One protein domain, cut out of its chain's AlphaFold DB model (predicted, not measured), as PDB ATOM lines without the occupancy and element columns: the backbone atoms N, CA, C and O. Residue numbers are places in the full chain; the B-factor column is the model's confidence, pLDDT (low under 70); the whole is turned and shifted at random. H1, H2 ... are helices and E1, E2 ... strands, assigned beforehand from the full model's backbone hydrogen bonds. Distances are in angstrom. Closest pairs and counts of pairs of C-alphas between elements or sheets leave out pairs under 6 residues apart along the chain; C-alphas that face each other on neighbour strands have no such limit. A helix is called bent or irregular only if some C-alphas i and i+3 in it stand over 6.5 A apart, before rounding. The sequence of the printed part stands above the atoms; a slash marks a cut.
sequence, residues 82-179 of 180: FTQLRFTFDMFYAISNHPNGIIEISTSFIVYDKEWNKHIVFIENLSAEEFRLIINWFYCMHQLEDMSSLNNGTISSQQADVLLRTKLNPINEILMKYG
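AT A GLANCE: This is residues 82 to 179 of the 180 residues of an uncharacterized protein of Bacillus sp. 7586-K (UniProt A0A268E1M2). Three helices make the core, their centres in a triangle: H4 packs on both H1 and H3. A small antiparallel sheet of two short strands, E1 and E2, sits at one end, and the short H2 lies off to one side of H3. The printed part has 98 residues, in the order H1, E1, H2, H3, E2, H4, and is mostly helix. It is compact, with a radius of gyration of the C-alphas of 13.5 A, and spans 39 by 27 by 18 A.

IN THESE COORDINATES: H1, residues 82 to 96, begins at C-alpha 82 (-130.865, -121.897, -150.796) and is 20.5 A long. E1 is residues 104 to 106; H2 is residues 116 to 122. H3, residues 128 to 150, is 33.4 A long. E2 is residues 154 to 156. H4, residues 157 to 178, is 27.8 A long and ends at C-alpha 178 (-125.666, -126.659, -146.491). H4 is irregular, C-alphas 163 and 166 being 7.5 A apart, with a kink of 62 degrees near residue 164.

HOW THE PARTS SIT: H1 and H4 touch at a steep tilt of 42 degrees, opposite ways; the closest C-alphas, of Ser 96 and Asp 161, are 6.2 A apart. H3 touches H4, closest at the C-alphas of Cys 140 and Leu 163, 6.6 A. H2 and H3 are close but not clearly touching: the closest C-alphas, of Trp 116 and Phe 138, are 7.8 A apart. Between E1 and E2, N 105 and O 155 are 2.9 A apart, within hydrogen-bond range. Every O i to N i+4 pair is within range in H1 and H3, 14 of 18 in H4, and 1 of 3 in H2, where 2 of 4 O i to N i+3 pairs are.

THE WHOLE: The C-alphas farthest apart, of Asn 100 and Glu 124, are 40.7 A apart. The printed part has no cut and no long link. Residues 99 to 102 and 107 to 109 have pLDDT under 70.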
ATOM      1  N   PHE A  82    -130.874-121.769-152.256       91.44
ATOM      2  CA  PHE A  82    -130.865-121.897-150.796       91.44
ATOM      3  C   PHE A  82    -131.215-120.591-150.083       91.44
ATOM      4  O   PHE A  82    -131.895-120.623-149.064       91.44
ATOM      5  N   THR A  83    -130.847-119.438-150.646       90.31
ATOM      6  CA  THR A  83    -131.266-118.132-150.113       90.31
ATOM      7  C   THR A  83    -132.787-117.979-150.167       90.31
ATOM      8  O   THR A  83    -133.395-117.518-149.205       90.31
ATOM      9  N   GLN A  84    -133.425-118.398-151.261       88.12
ATOM     10  CA  GLN A  84    -134.887-118.369-151.379       88.12
ATOM     11  C   GLN A  84    -135.560-119.375-150.450       88.12
ATOM     12  O   GLN A  84    -136.563-119.053-149.808       88.12
ATOM     13  N   LEU A  85    -134.993-120.578-150.345       90.69
ATOM     14  CA  LEU A  85    -135.450-121.596-149.407       90.69
ATOM     15  C   LEU A  85    -135.402-121.054-147.972       90.69
ATOM     16  O   LEU A  85    -136.387-121.154-147.249       90.69
ATOM     17  N   ARG A  86    -134.297-120.395-147.601       91.38
ATOM     18  CA  ARG A  86    -134.109-119.777-146.289       91.38
ATOM     19  C   ARG A  86    -135.096-118.648-146.033       91.38
ATOM     20  O   ARG A  86    -135.771-118.644-145.011       91.38
ATOM     21  N   PHE A  87    -135.211-117.720-146.977       89.31
ATOM     22  CA  PHE A  87    -136.107-116.572-146.864       89.31
ATOM     23  C   PHE A  87    -137.566-117.006-146.677       89.31
ATOM     24  O   PHE A  87    -138.249-116.544-145.763       89.31
ATOM     25  N   THR A  88    -138.034-117.931-147.519       87.12
ATOM     26  CA  THR A  88    -139.400-118.458-147.415       87.12
ATOM     27  C   THR A  88    -139.587-119.252-146.123       87.12
ATOM     28  O   THR A  88    -140.609-119.084-145.461       87.12
ATOM     29  N   PHE A  89    -138.599-120.051-145.710       89.44
ATOM     30  CA  PHE A  89    -138.622-120.755-144.428       89.44
ATOM     31  C   PHE A  89    -138.784-119.793-143.246       89.44
ATOM     32  O   PHE A  89    -139.723-119.955-142.470       89.44
ATOM     33  N   ASP A  90    -137.930-118.773-143.131       86.81
ATOM     34  CA  ASP A  90    -137.948-117.829-142.009       86.81
ATOM     35  C   ASP A  90    -139.273-117.057-141.943       86.81
ATOM     36  O   ASP A  90    -139.838-116.874-140.862       86.81
ATOM     37  N   MET A  91    -139.811-116.660-143.102       83.62
ATOM     38  CA  MET A  91    -141.117-116.009-143.197       83.62
ATOM     39  C   MET A  91    -142.219-116.894-142.598       83.62
ATOM     40  O   MET A  91    -142.948-116.458-141.705       83.62
ATOM     41  N   PHE A  92    -142.329-118.149-143.042       82.38
ATOM     42  CA  PHE A  92    -143.374-119.054-142.553       82.38
ATOM     43  C   PHE A  92    -143.139-119.529-141.121       82.38
ATOM     44  O   PHE A  92    -144.100-119.684-140.368       82.38
ATOM     45  N   TYR A  93    -141.884-119.688-140.706       84.44
ATOM     46  CA  TYR A  93    -141.537-119.977-139.322       84.44
ATOM     47  C   TYR A  93    -142.001-118.849-138.391       84.44
ATOM     48  O   TYR A  93    -142.641-119.117-137.370       84.44
ATOM     49  N   ALA A  94    -141.764-117.585-138.759       80.69
ATOM     50  CA  ALA A  94    -142.231-116.431-137.994       80.69
ATOM     51  C   ALA A  94    -143.764-116.395-137.890       80.69
ATOM     52  O   ALA A  94    -144.308-116.159-136.812       80.69
ATOM     53  N   ILE A  95    -144.462-116.698-138.988       76.81
ATOM     54  CA  ILE A  95    -145.927-116.761-139.014       76.81
ATOM     55  C   ILE A  95    -146.458-117.882-138.112       76.81
ATOM     56  O   ILE A  95    -147.380-117.645-137.333       76.81
ATOM     57  N   SER A  96    -145.878-119.086-138.186       75.75
ATOM     58  CA  SER A  96    -146.330-120.241-137.391       75.75
ATOM     59  C   SER A  96    -146.183-120.029-135.882       75.75
ATOM     60  O   SER A  96    -146.922-120.618-135.097       75.75
ATOM     61  N   ASN A  97    -145.251-119.161-135.475       76.56
ATOM     62  CA  ASN A  97    -144.966-118.857-134.075       76.56
ATOM     63  C   ASN A  97    -145.665-117.580-133.581       76.56
ATOM     64  O   ASN A  97    -145.418-117.139-132.457       76.56
ATOM     65  N   HIS A  98    -146.526-116.961-134.393       74.38
ATOM     66  CA  HIS A  98    -147.195-115.731-133.997       74.38
ATOM     67  C   HIS A  98    -148.334-115.996-132.986       74.38
ATOM     68  O   HIS A  98    -149.209-116.826-133.238       74.38
ATOM     69  N   PRO A  99    -148.401-115.248-131.870       65.62
ATOM     70  CA  PRO A  99    -149.264-115.574-130.729       65.62
ATOM     71  C   PRO A  99    -150.779-115.455-130.981       65.62
ATOM     72  O   PRO A  99    -151.556-116.072-130.260       65.62
ATOM     73  N   ASN A 100    -151.219-114.702-131.998       65.88
ATOM     74  CA  ASN A 100    -152.644-114.374-132.204       65.88
ATOM     75  C   ASN A 100    -153.377-115.215-133.272       65.88
ATOM     76  O   ASN A 100    -154.489-114.874-133.662       65.88
ATOM     77  N   GLY A 101    -152.791-116.324-133.734       59.88
ATOM     78  CA  GLY A 101    -153.509-117.434-134.388       59.88
ATOM     79  C   GLY A 101    -154.075-117.220-135.801       59.88
ATOM     80  O   GLY A 101    -154.292-118.212-136.496       59.88
ATOM     81  N   ILE A 102    -154.285-115.982-136.260       64.38
ATOM     82  CA  ILE A 102    -154.694-115.671-137.639       64.38
ATOM     83  C   ILE A 102    -153.965-114.403-138.099       64.38
ATOM     84  O   ILE A 102    -154.321-113.294-137.709       64.38
ATOM     85  N   ILE A 103    -152.925-114.577-138.916       70.38
ATOM     86  CA  ILE A 103    -152.300-113.493-139.686       70.38
ATOM     87  C   ILE A 103    -152.742-113.646-141.137       70.38
ATOM     88  O   ILE A 103    -152.653-114.743-141.687       70.38
ATOM     89  N   GLU A 104    -153.181-112.557-141.761       71.62
ATOM     90  CA  GLU A 104    -153.315-112.495-143.214       71.62
ATOM     91  C   GLU A 104    -151.956-112.160-143.826       71.62
ATOM     92  O   GLU A 104    -151.368-111.111-143.559       71.62
ATOM     93  N   ILE A 105    -151.433-113.077-144.631       71.38
ATOM     94  CA  ILE A 105    -150.167-112.901-145.334       71.38
ATOM     95  C   ILE A 105    -150.509-112.383-146.722       71.38
ATOM     96  O   ILE A 105    -151.140-113.098-147.500       71.38
ATOM     97  N   SER A 106    -150.072-111.167-147.051       73.44
ATOM     98  CA  SER A 106    -150.111-110.713-148.442       73.44
ATOM     99  C   SER A 106    -149.105-111.525-149.252       73.44
ATOM    100  O   SER A 106    -147.908-111.521-148.958       73.44
ATOM    101  N   THR A 107    -149.548-112.218-150.293       68.38
ATOM    102  CA  THR A 107    -148.649-113.070-151.083       68.38
ATOM    103  C   THR A 107    -147.737-112.307-152.017       68.38
ATOM    104  O   THR A 107    -146.826-112.904-152.579       68.38
ATOM    105  N   SER A 108    -147.881-110.983-152.097       68.25
ATOM    106  CA  SER A 108    -146.835-110.108-152.630       68.25
ATOM    107  C   SER A 108    -145.490-110.289-151.909       68.25
ATOM    108  O   SER A 108    -144.457-109.920-152.457       68.25
ATOM    109  N   PHE A 109    -145.495-110.837-150.685       69.31
ATOM    110  CA  PHE A 109    -144.291-111.159-149.918       69.31
ATOM    111  C   PHE A 109    -143.772-112.588-150.147       69.31
ATOM    112  O   PHE A 109    -142.626-112.869-149.794       69.31
ATOM    113  N   ILE A 110    -144.553-113.482-150.772       73.75
ATOM    114  CA  ILE A 110    -144.081-114.816-151.174       73.75
ATOM    115  C   ILE A 110    -143.291-114.659-152.474       73.75
ATOM    116  O   ILE A 110    -143.814-114.807-153.575       73.75
ATOM    117  N   VAL A 111    -142.010-114.323-152.338       72.94
ATOM    118  CA  VAL A 111    -141.094-114.166-153.472       72.94
ATOM    119  C   VAL A 111    -140.216-115.409-153.577       72.94
ATOM    120  O   VAL A 111    -139.369-115.658-152.721       72.94
ATOM    121  N   TYR A 112    -140.408-116.186-154.643       82.31
ATOM    122  CA  TYR A 112    -139.545-117.306-155.021       82.31
ATOM    123  C   TYR A 112    -139.353-117.324-156.540       82.31
ATOM    124  O   TYR A 112    -140.160-116.767-157.287       82.31
ATOM    125  N   ASP A 113    -138.267-117.935-157.013       83.44
ATOM    126  CA  ASP A 113    -138.036-118.080-158.448       83.44
ATOM    127  C   ASP A 113    -138.953-119.157-159.036       83.44
ATOM    128  O   ASP A 113    -138.901-120.317-158.631       83.44
ATOM    129  N   LYS A 114    -139.766-118.796-160.034       85.44
ATOM    130  CA  LYS A 114    -140.628-119.750-160.755       85.44
ATOM    131  C   LYS A 114    -139.821-120.771-161.557       85.44
ATOM    132  O   LYS A 114    -140.332-121.840-161.874       85.44
ATOM    133  N   GLU A 115    -138.558-120.470-161.839       88.94
ATOM    134  CA  GLU A 115    -137.606-121.358-162.496       88.94
ATOM    135  C   GLU A 115    -136.662-122.061-161.503       88.94
ATOM    136  O   GLU A 115    -135.580-122.507-161.891       88.94
ATOM    137  N   TRP A 116    -137.054-122.209-160.228       88.00
ATOM    138  CA  TRP A 116    -136.269-122.903-159.188       88.00
ATOM    139  C   TRP A 116    -135.756-124.287-159.628       88.00
ATOM    140  O   TRP A 116    -134.658-124.713-159.257       88.00
ATOM    141  N   ASN A 117    -136.513-124.980-160.482       88.88
ATOM    142  CA  ASN A 117    -136.164-126.282-161.045       88.88
ATOM    143  C   ASN A 117    -134.932-126.238-161.967       88.88
ATOM    144  O   ASN A 117    -134.289-127.265-162.172       88.88
ATOM    145  N   LYS A 118    -134.578-125.074-162.521       87.81
ATOM    146  CA  LYS A 118    -133.333-124.892-163.277       87.81
ATOM    147  C   LYS A 118    -132.120-124.751-162.364       87.81
ATOM    148  O   LYS A 118    -131.010-124.991-162.823       87.81
ATOM    149  N   HIS A 119    -132.306-124.379-161.099       87.44
ATOM    150  CA  HIS A 119    -131.204-124.190-160.149       87.44
ATOM    151  C   HIS A 119    -130.882-125.461-159.369       87.44
ATOM    152  O   HIS A 119    -129.720-125.712-159.066       87.44
ATOM    153  N   ILE A 120    -131.886-126.306-159.107       88.06
ATOM    154  CA  ILE A 120    -131.713-127.538-158.318       88.06
ATOM    155  C   ILE A 120    -130.717-128.528-158.943       88.06
ATOM    156  O   ILE A 120    -130.074-129.289-158.229       88.06
ATOM    157  N   VAL A 121    -130.547-128.492-160.270       86.88
ATOM    158  CA  VAL A 121    -129.604-129.356-161.002       86.88
ATOM    159  C   VAL A 121    -128.134-129.053-160.698       86.88
ATOM    160  O   VAL A 121    -127.277-129.875-161.007       86.88
ATOM    161  N   PHE A 122    -127.842-127.890-160.109       86.56
ATOM    162  CA  PHE A 122    -126.488-127.472-159.747       86.56
ATOM    163  C   PHE A 122    -126.107-127.850-158.310       86.56
ATOM    164  O   PHE A 122    -124.966-127.621-157.922       86.56
ATOM    165  N   ILE A 123    -127.025-128.426-157.525       86.44
ATOM    166  CA  ILE A 123    -126.725-128.856-156.157       86.44
ATOM    167  C   ILE A 123    -126.043-130.218-156.196       86.44
ATOM    168  O   ILE A 123    -126.628-131.225-156.605       86.44
ATOM    169  N   GLU A 124    -124.809-130.266-155.714       85.62
ATOM    170  CA  GLU A 124    -124.074-131.515-155.584       85.62
ATOM    171  C   GLU A 124    -124.457-132.260-154.292       85.62
ATOM    172  O   GLU A 124    -124.768-131.668-153.256       85.62
ATOM    173  N   ASN A 125    -124.400-133.594-154.333       87.69
ATOM    174  CA  ASN A 125    -124.576-134.477-153.166       87.69
ATOM    175  C   ASN A 125    -125.936-134.383-152.451       87.69
ATOM    176  O   ASN A 125    -126.041-134.696-151.262       87.69
ATOM    177  N   LEU A 126    -126.982-133.982-153.172       90.94
ATOM    178  CA  LEU A 126    -128.346-133.996-152.664       90.94
ATOM    179  C   LEU A 126    -128.881-135.435-152.632       90.94
ATOM    180  O   LEU A 126    -128.891-136.131-153.650       90.94
ATOM    181  N   SER A 127    -129.324-135.903-151.467       93.75
ATOM    182  CA  SER A 127    -129.989-137.204-151.370       93.75
ATOM    183  C   SER A 127    -131.376-137.158-152.017       93.75
ATOM    184  O   SER A 127    -131.992-136.100-152.154       93.75
ATOM    185  N   ALA A 128    -131.906-138.325-152.393       93.19
ATOM    186  CA  ALA A 128    -133.238-138.421-152.991       93.19
ATOM    187  C   ALA A 128    -134.338-137.839-152.081       93.19
ATOM    188  O   ALA A 128    -135.297-137.244-152.573       93.19
ATOM    189  N   GLU A 129    -134.184-137.983-150.763       93.31
ATOM    190  CA  GLU A 129    -135.133-137.444-149.792       93.31
ATOM    191  C   GLU A 129    -135.047-135.918-149.701       93.31
ATOM    192  O   GLU A 129    -136.068-135.240-149.757       93.31
ATOM    193  N   GLU A 130    -133.838-135.359-149.646       92.50
ATOM    194  CA  GLU A 130    -133.640-133.904-149.613       92.50
ATOM    195  C   GLU A 130    -134.156-133.243-150.893       92.50
ATOM    196  O   GLU A 130    -134.854-132.232-150.836       92.50
ATOM    197  N   PHE A 131    -133.902-133.860-152.050       93.19
ATOM    198  CA  PHE A 131    -134.466-133.427-153.326       93.19
ATOM    199  C   PHE A 131    -135.994-133.400-153.291       93.19
ATOM    200  O   PHE A 131    -136.611-132.394-153.646       93.19
ATOM    201  N   ARG A 132    -136.614-134.479-152.800       93.00
ATOM    202  CA  ARG A 132    -138.069-134.562-152.646       93.00
ATOM    203  C   ARG A 132    -138.604-133.460-151.733       93.00
ATOM    204  O   ARG A 132    -139.622-132.854-152.061       93.00
ATOM    205  N   LEU A 133    -137.940-133.192-150.610       92.69
ATOM    206  CA  LEU A 133    -138.340-132.159-149.653       92.69
ATOM    207  C   LEU A 133    -138.260-130.754-150.257       92.69
ATOM    208  O   LEU A 133    -139.225-130.001-150.136       92.69
ATOM    209  N   ILE A 134    -137.174-130.429-150.965       91.94
ATOM    210  CA  ILE A 134    -137.006-129.132-151.641       91.94
ATOM    211  C   ILE A 134    -138.086-128.933-152.713       91.94
ATOM    212  O   ILE A 134    -138.743-127.893-152.736       91.94
ATOM    213  N   ILE A 135    -138.338-129.938-153.559       92.50
ATOM    214  CA  ILE A 135    -139.423-129.878-154.556       92.50
ATOM    215  C   ILE A 135    -140.765-129.638-153.872       92.50
ATOM    216  O   ILE A 135    -141.529-128.755-154.257       92.50
ATOM    217  N   ASN A 136    -141.051-130.425-152.838       91.12
ATOM    218  CA  ASN A 136    -142.295-130.337-152.093       91.12
ATOM    219  C   ASN A 136    -142.476-128.979-151.412       91.12
ATOM    220  O   ASN A 136    -143.621-128.581-151.191       91.12
ATOM    221  N   TRP A 137    -141.388-128.300-151.047       91.75
ATOM    222  CA  TRP A 137    -141.416-126.951-150.498       91.75
ATOM    223  C   TRP A 137    -141.829-125.932-151.559       91.75
ATOM    224  O   TRP A 137    -142.839-125.251-151.386       91.75
ATOM    225  N   PHE A 138    -141.128-125.885-152.696       90.62
ATOM    226  CA  PHE A 138    -141.459-124.959-153.785       90.62
ATOM    227  C   PHE A 138    -142.834-125.229-154.401       90.62
ATOM    228  O   PHE A 138    -143.541-124.295-154.769       90.62
ATOM    229  N   TYR A 139    -143.266-126.489-154.443       89.31
ATOM    230  CA  TYR A 139    -144.622-126.828-154.856       89.31
ATOM    231  C   TYR A 139    -145.678-126.259-153.895       89.31
ATOM    232  O   TYR A 139    -146.694-125.734-154.341       89.31
ATOM    233  N   CYS A 140    -145.426-126.283-152.581       87.81
ATOM    234  CA  CYS A 140    -146.304-125.608-151.625       87.81
ATOM    235  C   CYS A 140    -146.294-124.088-151.799       87.81
ATOM    236  O   CYS A 140    -147.356-123.484-151.701       87.81
ATOM    237  N   MET A 141    -145.142-123.473-152.092       88.06
ATOM    238  CA  MET A 141    -145.083-122.033-152.394       88.06
ATOM    239  C   MET A 141    -145.972-121.681-153.587       88.06
ATOM    240  O   MET A 141    -146.739-120.725-153.522       88.06
ATOM    241  N   HIS A 142    -145.919-122.498-154.639       87.69
ATOM    242  CA  HIS A 142    -146.757-122.330-155.820       87.69
ATOM    243  C   HIS A 142    -148.250-122.460-155.498       87.69
ATOM    244  O   HIS A 142    -149.039-121.594-155.858       87.69
ATOM    245  N   GLN A 143    -148.638-123.484-154.732       85.69
ATOM    246  CA  GLN A 143    -150.030-123.641-154.302       85.69
ATOM    247  C   GLN A 143    -150.524-122.469-153.446       85.69
ATOM    248  O   GLN A 143    -151.679-122.069-153.569       85.69
ATOM    249  N   LEU A 144    -149.673-121.914-152.582       84.69
ATOM    250  CA  LEU A 144    -150.017-120.746-151.772       84.69
ATOM    251  C   LEU A 144    -150.209-119.486-152.625       84.69
ATOM    252  O   LEU A 144    -151.123-118.709-152.361       84.69
ATOM    253  N   GLU A 145    -149.385-119.300-153.658       83.94
ATOM    254  CA  GLU A 145    -149.546-118.228-154.647       83.94
ATOM    255  C   GLU A 145    -150.885-118.366-155.396       83.94
ATOM    256  O   GLU A 145    -151.648-117.401-155.485       83.94
ATOM    257  N   ASP A 146    -151.222-119.577-155.846       84.06
ATOM    258  CA  ASP A 146    -152.484-119.860-156.538       84.06
ATOM    259  C   ASP A 146    -153.701-119.632-155.631       84.06
ATOM    260  O   ASP A 146    -154.650-118.948-156.021       84.06
ATOM    261  N   MET A 147    -153.678-120.145-154.395       80.06
ATOM    262  CA  MET A 147    -154.755-119.930-153.416       80.06
ATOM    263  C   MET A 147    -154.969-118.446-153.126       80.06
ATOM    264  O   MET A 147    -156.098-117.995-152.951       80.06
ATOM    265  N   SER A 148    -153.889-117.678-153.100       78.12
ATOM    266  CA  SER A 148    -153.955-116.243-152.887       78.12
ATOM    267  C   SER A 148    -154.568-115.478-154.050       78.12
ATOM    268  O   SER A 148    -155.337-114.539-153.837       78.12
ATOM    269  N   SER A 149    -154.291-115.899-155.288       77.69
ATOM    270  CA  SER A 149    -154.915-115.300-156.473       77.69
ATOM    271  C   SER A 149    -156.449-115.374-156.420       77.69
ATOM    272  O   SER A 149    -157.128-114.474-156.911       77.69
ATOM    273  N   LEU A 150    -156.991-116.398-155.748       77.44
ATOM    274  CA  LEU A 150    -158.423-116.574-155.499       77.44
ATOM    275  C   LEU A 150    -158.941-115.733-154.319       77.44
ATOM    276  O   LEU A 150    -160.117-115.383-154.291       77.44
ATOM    277  N   ASN A 151    -158.072-115.391-153.366       77.38
ATOM    278  CA  ASN A 151    -158.408-114.730-152.100       77.38
ATOM    279  C   ASN A 151    -157.913-113.272-152.041       77.38
ATOM    280  O   ASN A 151    -157.462-112.803-151.001       77.38
ATOM    281  N   ASN A 152    -157.981-112.533-153.153       79.62
ATOM    282  CA  ASN A 152    -157.568-111.122-153.232       79.62
ATOM    283  C   ASN A 152    -156.122-110.847-152.768       79.62
ATOM    284  O   ASN A 152    -155.823-109.760-152.271       79.62
ATOM    285  N   GLY A 153    -155.211-111.803-152.945       76.31
ATOM    286  CA  GLY A 153    -153.808-111.614-152.595       76.31
ATOM    287  C   GLY A 153    -153.462-111.957-151.144       76.31
ATOM    288  O   GLY A 153    -152.317-111.722-150.753       76.31
ATOM    289  N   THR A 154    -154.390-112.506-150.351       77.31
ATOM    290  CA  THR A 154    -154.122-112.902-148.963       77.31
ATOM    291  C   THR A 154    -154.357-114.389-148.704       77.31
ATOM    292  O   THR A 154    -155.212-115.042-149.300       77.31
ATOM    293  N   ILE A 155    -153.575-114.945-147.781       77.56
ATOM    294  CA  ILE A 155    -153.768-116.294-147.233       77.56
ATOM    295  C   ILE A 155    -153.742-116.225-145.708       77.56
ATOM    296  O   ILE A 155    -153.018-115.406-145.132       77.56
ATOM    297  N   SER A 156    -154.512-117.078-145.032       78.06
ATOM    298  CA  SER A 156    -154.466-117.133-143.571       78.06
ATOM    299  C   SER A 156    -153.262-117.944-143.090       78.06
ATOM    300  O   SER A 156    -152.856-118.933-143.707       78.06
ATOM    301  N   SER A 157    -152.712-117.576-141.934       75.19
ATOM    302  CA  SER A 157    -151.627-118.324-141.289       75.19
ATOM    303  C   SER A 157    -151.984-119.791-141.039       75.19
ATOM    304  O   SER A 157    -151.113-120.643-141.133       75.19
ATOM    305  N   GLN A 158    -153.257-120.107-140.777       77.25
ATOM    306  CA  GLN A 158    -153.720-121.488-140.604       77.25
ATOM    307  C   GLN A 158    -153.626-122.298-141.904       77.25
ATOM    308  O   GLN A 158    -153.202-123.449-141.877       77.25
ATOM    309  N   GLN A 159    -153.983-121.701-143.046       76.94
ATOM    310  CA  GLN A 159    -153.852-122.353-144.355       76.94
ATOM    311  C   GLN A 159    -152.380-122.615-144.695       76.94
ATOM    312  O   GLN A 159    -152.035-123.706-145.151       76.94
ATOM    313  N   ALA A 160    -151.508-121.641-144.419       76.06
ATOM    314  CA  ALA A 160    -150.067-121.792-144.593       76.06
ATOM    315  C   ALA A 160    -149.475-122.866-143.664       76.06
ATOM    316  O   ALA A 160    -148.689-123.702-144.111       76.06
ATOM    317  N   ASP A 161    -149.883-122.886-142.393       75.81
ATOM    318  CA  ASP A 161    -149.406-123.851-141.399       75.81
ATOM    319  C   ASP A 161    -149.796-125.286-141.785       75.81
ATOM    320  O   ASP A 161    -148.948-126.176-141.790       75.81
ATOM    321  N   VAL A 162    -151.030-125.523-142.242       78.75
ATOM    322  CA  VAL A 162    -151.463-126.853-142.718       78.75
ATOM    323  C   VAL A 162    -150.575-127.381-143.852       78.75
ATOM    324  O   VAL A 162    -150.255-128.571-143.882       78.75
ATOM    325  N   LEU A 163    -150.153-126.512-144.772       75.75
ATOM    326  CA  LEU A 163    -149.340-126.902-145.927       75.75
ATOM    327  C   LEU A 163    -147.857-127.106-145.586       75.75
ATOM    328  O   LEU A 163    -147.189-127.918-146.233       75.75
ATOM    329  N   LEU A 164    -147.337-126.379-144.593       77.25
ATOM    330  CA  LEU A 164    -145.893-126.243-144.383       77.25
ATOM    331  C   LEU A 164    -145.382-126.816-143.065       77.25
ATOM    332  O   LEU A 164    -144.203-127.164-142.990       77.25
ATOM    333  N   ARG A 165    -146.222-126.983-142.040       74.00
ATOM    334  CA  ARG A 165    -145.771-127.359-140.689       74.00
ATOM    335  C   ARG A 165    -145.007-128.675-140.643       74.00
ATOM    336  O   ARG A 165    -144.000-128.788-139.952       74.00
ATOM    337  N   THR A 166    -145.443-129.661-141.420       76.75
ATOM    338  CA  THR A 166    -144.769-130.966-141.526       76.75
ATOM    339  C   THR A 166    -143.453-130.902-142.304       76.75
ATOM    340  O   THR A 166    -142.648-131.826-142.215       76.75
ATOM    341  N   LYS A 167    -143.216-129.814-143.049       78.31
ATOM    342  CA  LYS A 167    -142.040-129.605-143.902       78.31
ATOM    343  C   LYS A 167    -141.021-128.626-143.312       78.31
ATOM    344  O   LYS A 167    -139.876-128.655-143.748       78.31
ATOM    345  N   LEU A 168    -141.388-127.813-142.316       80.12
ATOM    346  CA  LEU A 168    -140.492-126.822-141.701       80.12
ATOM    347  C   LEU A 168    -139.224-127.459-141.113       80.12
ATOM    348  O   LEU A 168    -138.120-127.075-141.488       80.12
ATOM    349  N   ASN A 169    -139.362-128.459-140.238       84.12
ATOM    350  CA  ASN A 169    -138.198-129.068-139.580       84.12
ATOM    351  C   ASN A 169    -137.232-129.739-140.578       84.12
ATOM    352  O   ASN A 169    -136.047-129.413-140.532       84.12
ATOM    353  N   PRO A 170    -137.698-130.581-141.527       88.94
ATOM    354  CA  PRO A 170    -136.807-131.159-142.534       88.94
ATOM    355  C   PRO A 170    -136.103-130.113-143.409       88.94
ATOM    356  O   PRO A 170    -134.944-130.289-143.771       88.94
ATOM    357  N   ILE A 171    -136.774-129.007-143.745       91.00
ATOM    358  CA  ILE A 171    -136.164-127.931-144.536       91.00
ATOM    359  C   ILE A 171    -135.111-127.172-143.729       91.00
ATOM    360  O   ILE A 171    -134.052-126.865-144.268       91.00
ATOM    361  N   ASN A 172    -135.346-126.936-142.438       91.00
ATOM    362  CA  ASN A 172    -134.339-126.348-141.557       91.00
ATOM    363  C   ASN A 172    -133.093-127.241-141.431       91.00
ATOM    364  O   ASN A 172    -131.973-126.743-141.466       91.00
ATOM    365  N   GLU A 173    -133.266-128.561-141.330       92.31
ATOM    366  CA  GLU A 173    -132.142-129.508-141.311       92.31
ATOM    367  C   GLU A 173    -131.328-129.457-142.610       92.31
ATOM    368  O   GLU A 173    -130.097-129.443-142.569       92.31
ATOM    369  N   ILE A 174    -132.007-129.363-143.760       91.56
ATOM    370  CA  ILE A 174    -131.361-129.176-145.063       91.56
ATOM    371  C   ILE A 174    -130.590-127.853-145.090       91.56
ATOM    372  O   ILE A 174    -129.408-127.848-145.418       91.56
ATOM    373  N   LEU A 175    -131.216-126.740-144.708       91.31
ATOM    374  CA  LEU A 175    -130.566-125.425-144.666       91.31
ATOM    375  C   LEU A 175    -129.293-125.459-143.806       91.31
ATOM    376  O   LEU A 175    -128.211-125.130-144.292       91.31
ATOM    377  N   MET A 176    -129.381-126.016-142.595       92.44
ATOM    378  CA  MET A 176    -128.244-126.169-141.683       92.44
ATOM    379  C   MET A 176    -127.128-127.050-142.259       92.44
ATOM    380  O   MET A 176    -125.951-126.722-142.108       92.44
ATOM    381  N   LYS A 177    -127.469-128.153-142.943       91.50
ATOM    382  CA  LYS A 177    -126.489-129.046-143.589       91.50
ATOM    383  C   LYS A 177    -125.670-128.317-144.658       91.50
ATOM    384  O   LYS A 177    -124.476-128.578-144.785       91.50
ATOM    385  N   TYR A 178    -126.304-127.420-145.413       88.12
ATOM    386  CA  TYR A 178    -125.666-126.659-146.491       88.12
ATOM    387  C   TYR A 178    -125.144-125.278-146.039       88.12
ATOM    388  O   TYR A 178    -124.537-124.571-146.839       88.12
ATOM    389  N   GLY A 179    -125.305-124.914-144.759       88.06
ATOM    390  CA  GLY A 179    -124.762-123.685-144.169       88.06
ATOM    391  C   GLY A 179    -125.609-122.425-144.387       88.06
ATOM    392  O   GLY A 179    -125.042-121.334-144.467       88.06
TER     393      GLY A 179